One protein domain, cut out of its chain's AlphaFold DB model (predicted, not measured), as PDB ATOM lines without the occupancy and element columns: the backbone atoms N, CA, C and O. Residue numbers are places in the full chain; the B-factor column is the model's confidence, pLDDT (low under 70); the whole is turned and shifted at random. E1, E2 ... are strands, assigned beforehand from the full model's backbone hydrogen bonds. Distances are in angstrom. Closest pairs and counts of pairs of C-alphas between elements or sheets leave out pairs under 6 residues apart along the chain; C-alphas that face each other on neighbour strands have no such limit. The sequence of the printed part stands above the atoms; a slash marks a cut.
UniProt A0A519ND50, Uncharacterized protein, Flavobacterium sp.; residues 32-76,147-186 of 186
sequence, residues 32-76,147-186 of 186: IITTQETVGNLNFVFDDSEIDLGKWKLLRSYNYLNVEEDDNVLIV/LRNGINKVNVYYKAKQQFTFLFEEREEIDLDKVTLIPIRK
ATOM      1  N   ILE A  32     123.521 156.333 174.630       82.81
ATOM      2  CA  ILE A  32     123.010 156.471 175.996       82.81
ATOM      3  C   ILE A  32     121.550 156.875 175.960       82.81
ATOM      4  O   ILE A  32     121.165 157.869 175.344       82.81
ATOM      5  N   ILE A  33     120.753 156.110 176.693       77.62
ATOM      6  CA  ILE A  33     119.329 156.335 176.860       77.62
ATOM      7  C   ILE A  33     119.121 156.661 178.328       77.62
ATOM      8  O   ILE A  33     119.337 155.816 179.197       77.62
ATOM      9  N   THR A  34     118.687 157.884 178.615       73.00
ATOM     10  CA  THR A  34     118.150 158.212 179.936       73.00
ATOM     11  C   THR A  34     116.655 158.399 179.806       73.00
ATOM     12  O   THR A  34     116.176 158.853 178.776       73.00
ATOM     13  N   THR A  35     115.905 158.075 180.843       67.94
ATOM     14  CA  THR A  35     114.476 158.379 180.903       67.94
ATOM     15  C   THR A  35     114.203 158.954 182.284       67.94
ATOM     16  O   THR A  35     114.794 158.498 183.262       67.94
ATOM     17  N   GLN A  36     113.401 160.018 182.364       65.62
ATOM     18  CA  GLN A  36     113.003 160.600 183.654       65.62
ATOM     19  C   GLN A  36     111.789 159.875 184.251       65.62
ATOM     20  O   GLN A  36     111.528 159.978 185.447       65.62
ATOM     21  N   GLU A  37     111.075 159.112 183.426       68.19
ATOM     22  CA  GLU A  37     109.918 158.314 183.805       68.19
ATOM     23  C   GLU A  37     110.236 156.814 183.754       68.19
ATOM     24  O   GLU A  37     111.152 156.381 183.053       68.19
ATOM     25  N   THR A  38     109.446 155.999 184.457       72.50
ATOM     26  CA  THR A  38     109.518 154.537 184.345       72.50
ATOM     27  C   THR A  38     109.343 154.113 182.887       72.50
ATOM     28  O   THR A  38     108.402 154.528 182.222       72.50
ATOM     29  N   VAL A  39     110.239 153.278 182.366       72.38
ATOM     30  CA  VAL A  39     110.089 152.726 181.015       72.38
ATOM     31  C   VAL A  39     109.177 151.514 181.072       72.38
ATOM     32  O   VAL A  39     109.463 150.556 181.785       72.38
ATOM     33  N   GLY A  40     108.087 151.544 180.304       74.94
ATOM     34  CA  GLY A  40     107.168 150.413 180.210       74.94
ATOM     35  C   GLY A  40     107.691 149.312 179.289       74.94
ATOM     36  O   GLY A  40     107.588 148.134 179.618       74.94
ATOM     37  N   ASN A  41     108.234 149.685 178.123       81.88
ATOM     38  CA  ASN A  41     108.790 148.737 177.154       81.88
ATOM     39  C   ASN A  41     109.863 149.399 176.261       81.88
ATOM     40  O   ASN A  41     109.709 150.561 175.868       81.88
ATOM     41  N   LEU A  42     110.909 148.638 175.931       84.06
ATOM     42  CA  LEU A  42     111.962 148.966 174.969       84.06
ATOM     43  C   LEU A  42     111.862 147.995 173.786       84.06
ATOM     44  O   LEU A  42     112.057 146.795 173.963       84.06
ATOM     45  N   ASN A  43     111.600 148.511 172.586       86.69
ATOM     46  CA  ASN A  43     111.623 147.714 171.360       86.69
ATOM     47  C   ASN A  43     112.830 148.098 170.502       86.69
ATOM     48  O   ASN A  43     113.163 149.277 170.389       86.69
ATOM     49  N   PHE A  44     113.445 147.118 169.853       87.06
ATOM     50  CA  PHE A  44     114.573 147.319 168.947       87.06
ATOM     51  C   PHE A  44     114.165 146.811 167.570       87.06
ATOM     52  O   PHE A  44     113.719 145.673 167.444       87.06
ATOM     53  N   VAL A  45     114.263 147.683 166.575       86.88
ATOM     54  CA  VAL A  45     113.756 147.490 165.219       86.88
ATOM     55  C   VAL A  45     114.888 147.767 164.236       86.88
ATOM     56  O   VAL A  45     115.662 148.710 164.407       86.88
ATOM     57  N   PHE A  46     114.971 146.938 163.202       86.12
ATOM     58  CA  PHE A  46     116.028 146.992 162.186       86.12
ATOM     59  C   PHE A  46     115.468 147.218 160.772       86.12
ATOM     60  O   PHE A  46     116.239 147.382 159.834       86.12
ATOM     61  N   ASP A  47     114.140 147.235 160.629       82.62
ATOM     62  CA  ASP A  47     113.409 147.500 159.389       82.62
ATOM     63  C   ASP A  47     112.503 148.725 159.599       82.62
ATOM     64  O   ASP A  47     111.715 148.789 160.547       82.62
ATOM     65  N   ASP A  48     112.637 149.734 158.743       79.06
ATOM     66  CA  ASP A  48     111.895 150.988 158.862       79.06
ATOM     67  C   ASP A  48     110.386 150.808 158.637       79.06
ATOM     68  O   ASP A  48     109.583 151.548 159.219       79.06
ATOM     69  N   SER A  49     109.985 149.786 157.877       83.44
ATOM     70  CA  SER A  49     108.587 149.455 157.597       83.44
ATOM     71  C   SER A  49     107.816 148.983 158.836       83.44
ATOM     72  O   SER A  49     106.584 149.055 158.865       83.44
ATOM     73  N   GLU A  50     108.518 148.576 159.897       82.38
ATOM     74  CA  GLU A  50     107.918 148.204 161.182       82.38
ATOM     75  C   GLU A  50     107.509 149.430 162.027       82.38
ATOM     76  O   GLU A  50     106.759 149.306 163.006       82.38
ATOM     77  N   ILE A  51     107.956 150.638 161.656       82.50
ATOM     78  CA  ILE A  51     107.622 151.876 162.365       82.50
ATOM     79  C   ILE A  51     106.374 152.534 161.764       82.50
ATOM     80  O   ILE A  51     106.402 153.201 160.733       82.50
ATOM     81  N   ASP A  52     105.258 152.453 162.491       82.12
ATOM     82  CA  ASP A  52     104.033 153.200 162.172       82.12
ATOM     83  C   ASP A  52     104.192 154.707 162.482       82.12
ATOM     84  O   ASP A  52     103.844 155.189 163.567       82.12
ATOM     85  N   LEU A  53     104.702 155.476 161.520       78.56
ATOM     86  CA  LEU A  53     104.919 156.925 161.651       78.56
ATOM     87  C   LEU A  53     103.647 157.723 162.007       78.56
ATOM     88  O   LEU A  53     103.747 158.846 162.499       78.56
ATOM     89  N   GLY A  54     102.447 157.156 161.818       77.81
ATOM     90  CA  GLY A  54     101.188 157.766 162.256       77.81
ATOM     91  C   GLY A  54     100.952 157.676 163.770       77.81
ATOM     92  O   GLY A  54     100.182 158.463 164.326       77.81
ATOM     93  N   LYS A  55     101.615 156.738 164.459       80.38
ATOM     94  CA  LYS A  55     101.495 156.511 165.914       80.38
ATOM     95  C   LYS A  55     102.751 156.881 166.696       80.38
ATOM     96  O   LYS A  55     102.650 157.202 167.883       80.38
ATOM     97  N   TRP A  56     103.912 156.790 166.061       82.12
ATOM     98  CA  TRP A  56     105.212 156.995 166.682       82.12
ATOM     99  C   TRP A  56     105.710 158.424 166.454       82.12
ATOM    100  O   TRP A  56     105.716 158.923 165.335       82.12
ATOM    101  N   LYS A  57     106.155 159.091 167.522       82.62
ATOM    102  CA  LYS A  57     106.799 160.407 167.430       82.62
ATOM    103  C   LYS A  57     108.307 160.236 167.505       82.62
ATOM    104  O   LYS A  57     108.801 159.664 168.475       82.62
ATOM    105  N   LEU A  58     109.025 160.759 166.515       81.00
ATOM    106  CA  LEU A  58     110.484 160.801 166.534       81.00
ATOM    107  C   LEU A  58     110.960 161.693 167.690       81.00
ATOM    108  O   LEU A  58     110.659 162.888 167.736       81.00
ATOM    109  N   LEU A  59     111.723 161.111 168.606       76.56
ATOM    110  CA  LEU A  59     112.585 161.830 169.527       76.56
ATOM    111  C   LEU A  59     113.916 162.023 168.809       76.56
ATOM    112  O   LEU A  59     114.522 161.067 168.329       76.56
ATOM    113  N   ARG A  60     114.361 163.274 168.680       65.94
ATOM    114  CA  ARG A  60     115.646 163.561 168.040       65.94
ATOM    115  C   ARG A  60     116.772 163.011 168.915       65.94
ATOM    116  O   ARG A  60     117.234 163.685 169.824       65.94
ATOM    117  N   SER A  61     117.205 161.794 168.621       67.19
ATOM    118  CA  SER A  61     118.542 161.314 168.919       67.19
ATOM    119  C   SER A  61     119.217 161.116 167.580       67.19
ATOM    120  O   SER A  61     118.838 160.233 166.816       67.19
ATOM    121  N   TYR A  62     120.163 161.973 167.242       68.44
ATOM    122  CA  TYR A  62     120.988 161.729 166.072       68.44
ATOM    123  C   TYR A  62     122.302 161.162 166.586       68.44
ATOM    124  O   TYR A  62     123.264 161.882 166.755       68.44
ATOM    125  N   ASN A  63     122.312 159.887 166.952       86.94
ATOM    126  CA  ASN A  63     123.519 159.204 167.415       86.94
ATOM    127  C   ASN A  63     123.726 157.960 166.559       86.94
ATOM    128  O   ASN A  63     122.828 157.549 165.822       86.94
ATOM    129  N   TYR A  64     124.902 157.359 166.650       91.75
ATOM    130  CA  TYR A  64     125.248 156.180 165.871       91.75
ATOM    131  C   TYR A  64     126.089 155.217 166.702       91.75
ATOM    132  O   TYR A  64     126.674 155.595 167.717       91.75
ATOM    133  N   LEU A  65     126.139 153.970 166.251       93.62
ATOM    134  CA  LEU A  65     127.071 152.960 166.725       93.62
ATOM    135  C   LEU A  65     127.980 152.561 165.566       93.62
ATOM    136  O   LEU A  65     127.496 152.319 164.461       93.62
ATOM    137  N   ASN A  66     129.287 152.518 165.814       94.44
ATOM    138  CA  ASN A  66     130.271 152.052 164.842       94.44
ATOM    139  C   ASN A  66     130.655 150.606 165.174       94.44
ATOM    140  O   ASN A  66     131.361 150.361 166.159       94.44
ATOM    141  N   VAL A  67     130.155 149.669 164.369       94.44
ATOM    142  CA  VAL A  67     130.277 148.224 164.588       94.44
ATOM    143  C   VAL A  67     131.337 147.673 163.638       94.44
ATOM    144  O   VAL A  67     131.181 147.714 162.422       94.44
ATOM    145  N   GLU A  68     132.441 147.196 164.193       93.44
ATOM    146  CA  GLU A  68     133.520 146.529 163.466       93.44
ATOM    147  C   GLU A  68     133.252 145.022 163.382       93.44
ATOM    148  O   GLU A  68     132.347 144.490 164.026       93.44
ATOM    149  N   GLU A  69     134.043 144.325 162.569       89.62
ATOM    150  CA  GLU A  69     134.032 142.864 162.541       89.62
ATOM    151  C   GLU A  69     134.294 142.303 163.953       89.62
ATOM    152  O   GLU A  69     135.112 142.839 164.700       89.62
ATOM    153  N   ASP A  70     133.551 141.258 164.331       87.31
ATOM    154  CA  ASP A  70     133.561 140.604 165.653       87.31
ATOM    155  C   ASP A  70     133.039 141.427 166.850       87.31
ATOM    156  O   ASP A  70     133.020 140.936 167.991       87.31
ATOM    157  N   ASP A  71     132.549 142.649 166.627       91.06
ATOM    158  CA  ASP A  71     131.919 143.415 167.698       91.06
ATOM    159  C   ASP A  71     130.603 142.784 168.167       91.06
ATOM    160  O   ASP A  71     129.786 142.280 167.399       91.06
ATOM    161  N   ASN A  72     130.357 142.897 169.474       89.38
ATOM    162  CA  ASN A  72     129.060 142.607 170.069       89.38
ATOM    163  C   ASN A  72     128.486 143.892 170.660       89.38
ATOM    164  O   ASN A  72     129.114 144.533 171.504       89.38
ATOM    165  N   VAL A  73     127.267 144.238 170.255       92.06
ATOM    166  CA  VAL A  73     126.546 145.388 170.801       92.06
ATOM    167  C   VAL A  73     125.637 144.910 171.921       92.06
ATOM    168  O   VAL A  73     124.787 144.044 171.717       92.06
ATOM    169  N   LEU A  74     125.836 145.460 173.118       91.88
ATOM    170  CA  LEU A  74     125.178 145.011 174.343       91.88
ATOM    171  C   LEU A  74     124.274 146.100 174.910       91.88
ATOM    172  O   LEU A  74     124.637 147.277 174.926       91.88
ATOM    173  N   ILE A  75     123.127 145.691 175.449       89.62
ATOM    174  CA  ILE A  75     122.271 146.564 176.253       89.62
ATOM    175  C   ILE A  75     122.690 146.426 177.710       89.62
ATOM    176  O   ILE A  75     122.489 145.382 178.328       89.62
ATOM    177  N   VAL A  76     123.249 147.500 178.261       87.88
ATOM    178  CA  VAL A  76     123.827 147.503 179.606       87.88
ATOM    179  C   VAL A  76     123.131 148.545 180.485       87.88
ATOM    180  O   VAL A  76     122.963 149.689 180.054       87.88
ATOM    181  N   LEU A 147     123.270 144.001 165.354       91.19
ATOM    182  CA  LEU A 147     123.648 145.065 164.419       91.19
ATOM    183  C   LEU A 147     124.622 144.555 163.362       91.19
ATOM    184  O   LEU A 147     125.461 143.700 163.637       91.19
ATOM    185  N   ARG A 148     124.498 145.094 162.146       89.81
ATOM    186  CA  ARG A 148     125.430 144.798 161.056       89.81
ATOM    187  C   ARG A 148     126.706 145.618 161.212       89.81
ATOM    188  O   ARG A 148     126.693 146.687 161.824       89.81
ATOM    189  N   ASN A 149     127.787 145.129 160.615       93.69
ATOM    190  CA  ASN A 149     129.050 145.858 160.546       93.69
ATOM    191  C   ASN A 149     128.848 147.188 159.802       93.69
ATOM    192  O   ASN A 149     128.130 147.243 158.803       93.69
ATOM    193  N   GLY A 150     129.506 148.245 160.270       94.00
ATOM    194  CA  GLY A 150     129.416 149.599 159.734       94.00
ATOM    195  C   GLY A 150     128.759 150.594 160.691       94.00
ATOM    196  O   GLY A 150     128.657 150.383 161.906       94.00
ATOM    197  N   ILE A 151     128.331 151.725 160.129       94.50
ATOM    198  CA  ILE A 151     127.717 152.820 160.877       94.50
ATOM    199  C   ILE A 151     126.217 152.561 160.981       94.50
ATOM    200  O   ILE A 151     125.492 152.577 159.989       94.50
ATOM    201  N   ASN A 152     125.747 152.378 162.210       93.50
ATOM    202  CA  ASN A 152     124.345 152.151 162.526       93.50
ATOM    203  C   ASN A 152     123.783 153.405 163.194       93.50
ATOM    204  O   ASN A 152     123.990 153.636 164.387       93.50
ATOM    205  N   LYS A 153     123.081 154.240 162.429       91.94
ATOM    206  CA  LYS A 153     122.374 155.405 162.961       91.94
ATOM    207  C   LYS A 153     121.202 154.939 163.822       91.94
ATOM    208  O   LYS A 153     120.403 154.115 163.395       91.94
ATOM    209  N   VAL A 154     121.073 155.515 165.011       90.31
ATOM    210  CA  VAL A 154     120.032 155.186 165.986       90.31
ATOM    211  C   VAL A 154     118.984 156.290 165.994       90.31
ATOM    212  O   VAL A 154     119.232 157.385 166.501       90.31
ATOM    213  N   ASN A 155     117.799 156.004 165.459       88.25
ATOM    214  CA  ASN A 155     116.634 156.869 165.608       88.25
ATOM    215  C   ASN A 155     115.760 156.350 166.746       88.25
ATOM    216  O   ASN A 155     115.454 155.160 166.807       88.25
ATOM    217  N   VAL A 156     115.303 157.247 167.617       87.38
ATOM    218  CA  VAL A 156     114.439 156.861 168.730       87.38
ATOM    219  C   VAL A 156     113.042 157.396 168.528       87.38
ATOM    220  O   VAL A 156     112.814 158.586 168.352       87.38
ATOM    221  N   TYR A 157     112.086 156.492 168.590       87.06
ATOM    222  CA  TYR A 157     110.675 156.772 168.491       87.06
ATOM    223  C   TYR A 157     110.010 156.542 169.836       87.06
ATOM    224  O   TYR A 157     110.361 155.636 170.590       87.06
ATOM    225  N   TYR A 158     109.007 157.356 170.125       85.25
ATOM    226  CA  TYR A 158     108.206 157.243 171.328       85.25
ATOM    227  C   TYR A 158     106.723 157.119 170.993       85.25
ATOM    228  O   TYR A 158     106.206 157.795 170.096       85.25
ATOM    229  N   LYS A 159     106.022 156.318 171.794       82.31
ATOM    230  CA  LYS A 159     104.564 156.194 171.803       82.31
ATOM    231  C   LYS A 159     104.022 156.346 173.228       82.31
ATOM    232  O   LYS A 159     104.729 156.121 174.208       82.31
ATOM    233  N   ALA A 160     102.750 156.740 173.346       74.19
ATOM    234  CA  ALA A 160     102.046 156.850 174.627       74.19
ATOM    235  C   ALA A 160     102.255 155.606 175.519       74.19
ATOM    236  O   ALA A 160     102.377 154.495 175.007       74.19
ATOM    237  N   LYS A 161     102.224 155.803 176.846       74.19
ATOM    238  CA  LYS A 161     102.523 154.781 177.873       74.19
ATOM    239  C   LYS A 161     103.998 154.348 177.943       74.19
ATOM    240  O   LYS A 161     104.276 153.174 178.158       74.19
ATOM    241  N   GLN A 162     104.931 155.291 177.773       73.19
ATOM    242  CA  GLN A 162     106.366 155.067 178.043       73.19
ATOM    243  C   GLN A 162     106.979 153.930 177.207       73.19
ATOM    244  O   GLN A 162     107.804 153.157 177.693       73.19
ATOM    245  N   GLN A 163     106.552 153.825 175.945       83.06
ATOM    246  CA  GLN A 163     107.093 152.865 174.988       83.06
ATOM    247  C   GLN A 163     108.103 153.568 174.089       83.06
ATOM    248  O   GLN A 163     107.753 154.534 173.402       83.06
ATOM    249  N   PHE A 164     109.333 153.064 174.088       86.06
ATOM    250  CA  PHE A 164     110.402 153.538 173.218       86.06
ATOM    251  C   PHE A 164     110.729 152.467 172.185       86.06
ATOM    252  O   PHE A 164     110.773 151.280 172.507       86.06
ATOM    253  N   THR A 165     110.965 152.902 170.955       88.25
ATOM    254  CA  THR A 165     111.433 152.046 169.871       88.25
ATOM    255  C   THR A 165     112.690 152.632 169.265       88.25
ATOM    256  O   THR A 165     112.721 153.805 168.900       88.25
ATOM    257  N   PHE A 166     113.715 151.804 169.155       88.88
ATOM    258  CA  PHE A 166     115.006 152.135 168.579       88.88
ATOM    259  C   PHE A 166     115.043 151.556 167.176       88.88
ATOM    260  O   PHE A 166     114.999 150.339 167.029       88.88
ATOM    261  N   LEU A 167     115.085 152.423 166.171       90.12
ATOM    262  CA  LEU A 167     115.296 152.035 164.785       90.12
ATOM    263  C   LEU A 167     116.774 152.219 164.448       90.12
ATOM    264  O   LEU A 167     117.298 153.331 164.578       90.12
ATOM    265  N   PHE A 168     117.412 151.150 163.991       90.94
ATOM    266  CA  PHE A 168     118.787 151.182 163.508       90.94
ATOM    267  C   PHE A 168     118.803 151.232 161.983       90.94
ATOM    268  O   PHE A 168     118.229 150.371 161.327       90.94
ATOM    269  N   GLU A 169     119.457 152.250 161.430       90.50
ATOM    270  CA  GLU A 169     119.615 152.445 159.988       90.50
ATOM    271  C   GLU A 169     121.096 152.399 159.625       90.50
ATOM    272  O   GLU A 169     121.894 153.170 160.167       90.50
ATOM    273  N   GLU A 170     121.461 151.561 158.664       91.62
ATOM    274  CA  GLU A 170     122.807 151.575 158.094       91.62
ATOM    275  C   GLU A 170     123.070 152.889 157.347       91.62
ATOM    276  O   GLU A 170     122.200 153.438 156.658       91.62
ATOM    277  N   ARG A 171     124.283 153.419 157.505       90.50
ATOM    278  CA  ARG A 171     124.767 154.624 156.829       90.50
ATOM    279  C   ARG A 171     126.192 154.409 156.338       90.50
ATOM    280  O   ARG A 171     126.962 153.672 156.942       90.50
ATOM    281  N   GLU A 172     126.542 155.100 155.264       90.12
ATOM    282  CA  GLU A 172     127.921 155.142 154.763       90.12
ATOM    283  C   GLU A 172     128.759 156.191 155.509       90.12
ATOM    284  O   GLU A 172     129.960 156.016 155.687       90.12
ATOM    285  N   GLU A 173     128.118 157.263 155.989       89.69
ATOM    286  CA  GLU A 173     128.784 158.411 156.604       89.69
ATOM    287  C   GLU A 173     128.042 158.918 157.849       89.69
ATOM    288  O   GLU A 173     126.835 158.709 158.024       89.69
ATOM    289  N   ILE A 174     128.782 159.616 158.716       87.19
ATOM    290  CA  ILE A 174     128.279 160.236 159.946       87.19
ATOM    291  C   ILE A 174     128.255 161.750 159.768       87.19
ATOM    292  O   ILE A 174     129.274 162.368 159.467       87.19
ATOM    293  N   ASP A 175     127.111 162.359 160.061       87.25
ATOM    294  CA  ASP A 175     126.993 163.807 160.210       87.25
ATOM    295  C   ASP A 175     127.262 164.189 161.676       87.25
ATOM    296  O   ASP A 175     126.363 164.142 162.523       87.25
ATOM    297  N   LEU A 176     128.529 164.493 161.983       85.38
ATOM    298  CA  LEU A 176     128.982 164.820 163.340       85.38
ATOM    299  C   LEU A 176     128.305 166.080 163.898       85.38
ATOM    300  O   LEU A 176     128.051 166.141 165.099       85.38
ATOM    301  N   ASP A 177     127.938 167.036 163.041       84.75
ATOM    302  CA  ASP A 177     127.286 168.289 163.448       84.75
ATOM    303  C   ASP A 177     125.865 168.061 163.972       84.75
ATOM    304  O   ASP A 177     125.311 168.882 164.708       84.75
ATOM    305  N   LYS A 178     125.255 166.930 163.609       83.25
ATOM    306  CA  LYS A 178     123.944 166.536 164.121       83.25
ATOM    307  C   LYS A 178     124.032 165.720 165.406       83.25
ATOM    308  O   LYS A 178     122.998 165.577 166.064       83.25
ATOM    309  N   VAL A 179     125.214 165.215 165.783       83.56
ATOM    310  CA  VAL A 179     125.360 164.293 166.916       83.56
ATOM    311  C   VAL A 179     124.817 164.898 168.205       83.56
ATOM    312  O   VAL A 179     125.196 165.992 168.620       83.56
ATOM    313  N   THR A 180     123.883 164.193 168.846       81.56
ATOM    314  CA  THR A 180     123.199 164.705 170.038       81.56
ATOM    315  C   THR A 180     123.854 164.160 171.304       81.56
ATOM    316  O   THR A 180     123.641 163.011 171.685       81.56
ATOM    317  N   LEU A 181     124.614 165.014 171.996       77.06
ATOM    318  CA  LEU A 181     125.223 164.690 173.297       77.06
ATOM    319  C   LEU A 181     124.235 164.783 174.462       77.06
ATOM    320  O   LEU A 181     124.498 164.288 175.555       77.06
ATOM    321  N   ILE A 182     123.091 165.429 174.235       71.06
ATOM    322  CA  ILE A 182     122.049 165.538 175.244       71.06
ATOM    323  C   ILE A 182     121.293 164.205 175.279       71.06
ATOM    324  O   ILE A 182     120.816 163.753 174.235       71.06
ATOM    325  N   PRO A 183     121.136 163.581 176.457       64.75
ATOM    326  CA  PRO A 183     120.245 162.441 176.593       64.75
ATOM    327  C   PRO A 183     118.855 162.721 176.030       64.75
ATOM    328  O   PRO A 183     118.307 163.818 176.166       64.75
ATOM    329  N   ILE A 184     118.218 161.670 175.533       65.56
ATOM    330  CA  ILE A 184     116.790 161.696 175.244       65.56
ATOM    331  C   ILE A 184     116.061 161.997 176.560       65.56
ATOM    332  O   ILE A 184     116.169 161.243 177.520       65.56
ATOM    333  N   ARG A 185     115.354 163.126 176.636       60.19
ATOM    334  CA  ARG A 185     114.497 163.471 177.777       60.19
ATOM    335  C   ARG A 185     113.049 163.444 177.317       60.19
ATOM    336  O   ARG A 185     112.728 163.990 176.259       60.19
ATOM    337  N   LYS A 186     112.192 162.814 178.111       55.81
ATOM    338  CA  LYS A 186     110.748 162.928 177.987       55.81
ATOM    339  C   LYS A 186     110.129 163.048 179.362       55.81
ATOM    340  O   LYS A 186     110.645 162.340 180.257       55.81
TER     341      LYS A 186
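This is residues 32 to 76 and 147 to 186 of the 186 residues of an uncharacterized protein of Flavobacterium sp. (UniProt A0A519ND50). One strongly twisted sheet of four strands forms the body, with E3 and E4 as a hairpin in its middle and E1 and E2 at its edges. E2 bends sharply, and after E4 the long unnamed stretch 172 to 186 folds back past E2. The printed part has 85 residues, no named helix and four named strands, E1 to E4 along the chain; the sheet is mixed, in the order E1 E4 E3 E2. The class is all strand, although only 35 of the 85 residues are in named elements. The whole is compact and rounded, with a radius of gyration of the C-alphas of 13.0 A and spans of 37 by 27 by 25 A.

E1, residues 41 to 45, is an edge strand parallel to E4, residues 163 to 171, at 20 degrees; N 45 and O 166 are within hydrogen-bond range at 2.8 A. E1 is apart from E2, residues 57 to 67, the other edge strand, which bends by 68 degrees at residue 60. E2 is antiparallel to E3, residues 150 to 159, at 157 degrees, with N 59 and O 156 at 2.8 A and N 152 and O 65 at 2.9 A. E3 and E4 form an antiparallel hairpin at 155 degrees, with N 155 and O 167 at 2.9 A. From edge to edge the strands' lines turn by 59 degrees.

E1 begins at C-alpha 41 (108.790, 148.737, 177.154) and is 13.0 A long. E2 is 26.6 A long and ends at C-alpha 67 (130.277, 148.224, 164.588). E3 measures 28.4 A, and E4 measures 25.4 A, ending at C-alpha 171 (124.767, 154.624, 156.829).

The C-alphas of Glu 69 and Lys 161, the two farthest apart, are 37.0 A apart. Residues 77 to 146 are not printed, and C-alphas 76 and 147 are 15.4 A apart across this cut. The link E1 to E2 is long, and E3 to E4 is tight. Mean pLDDT of the printed part is 83.0; residues 35 to 37, 60 to 62 and 183 to 186 are under 70.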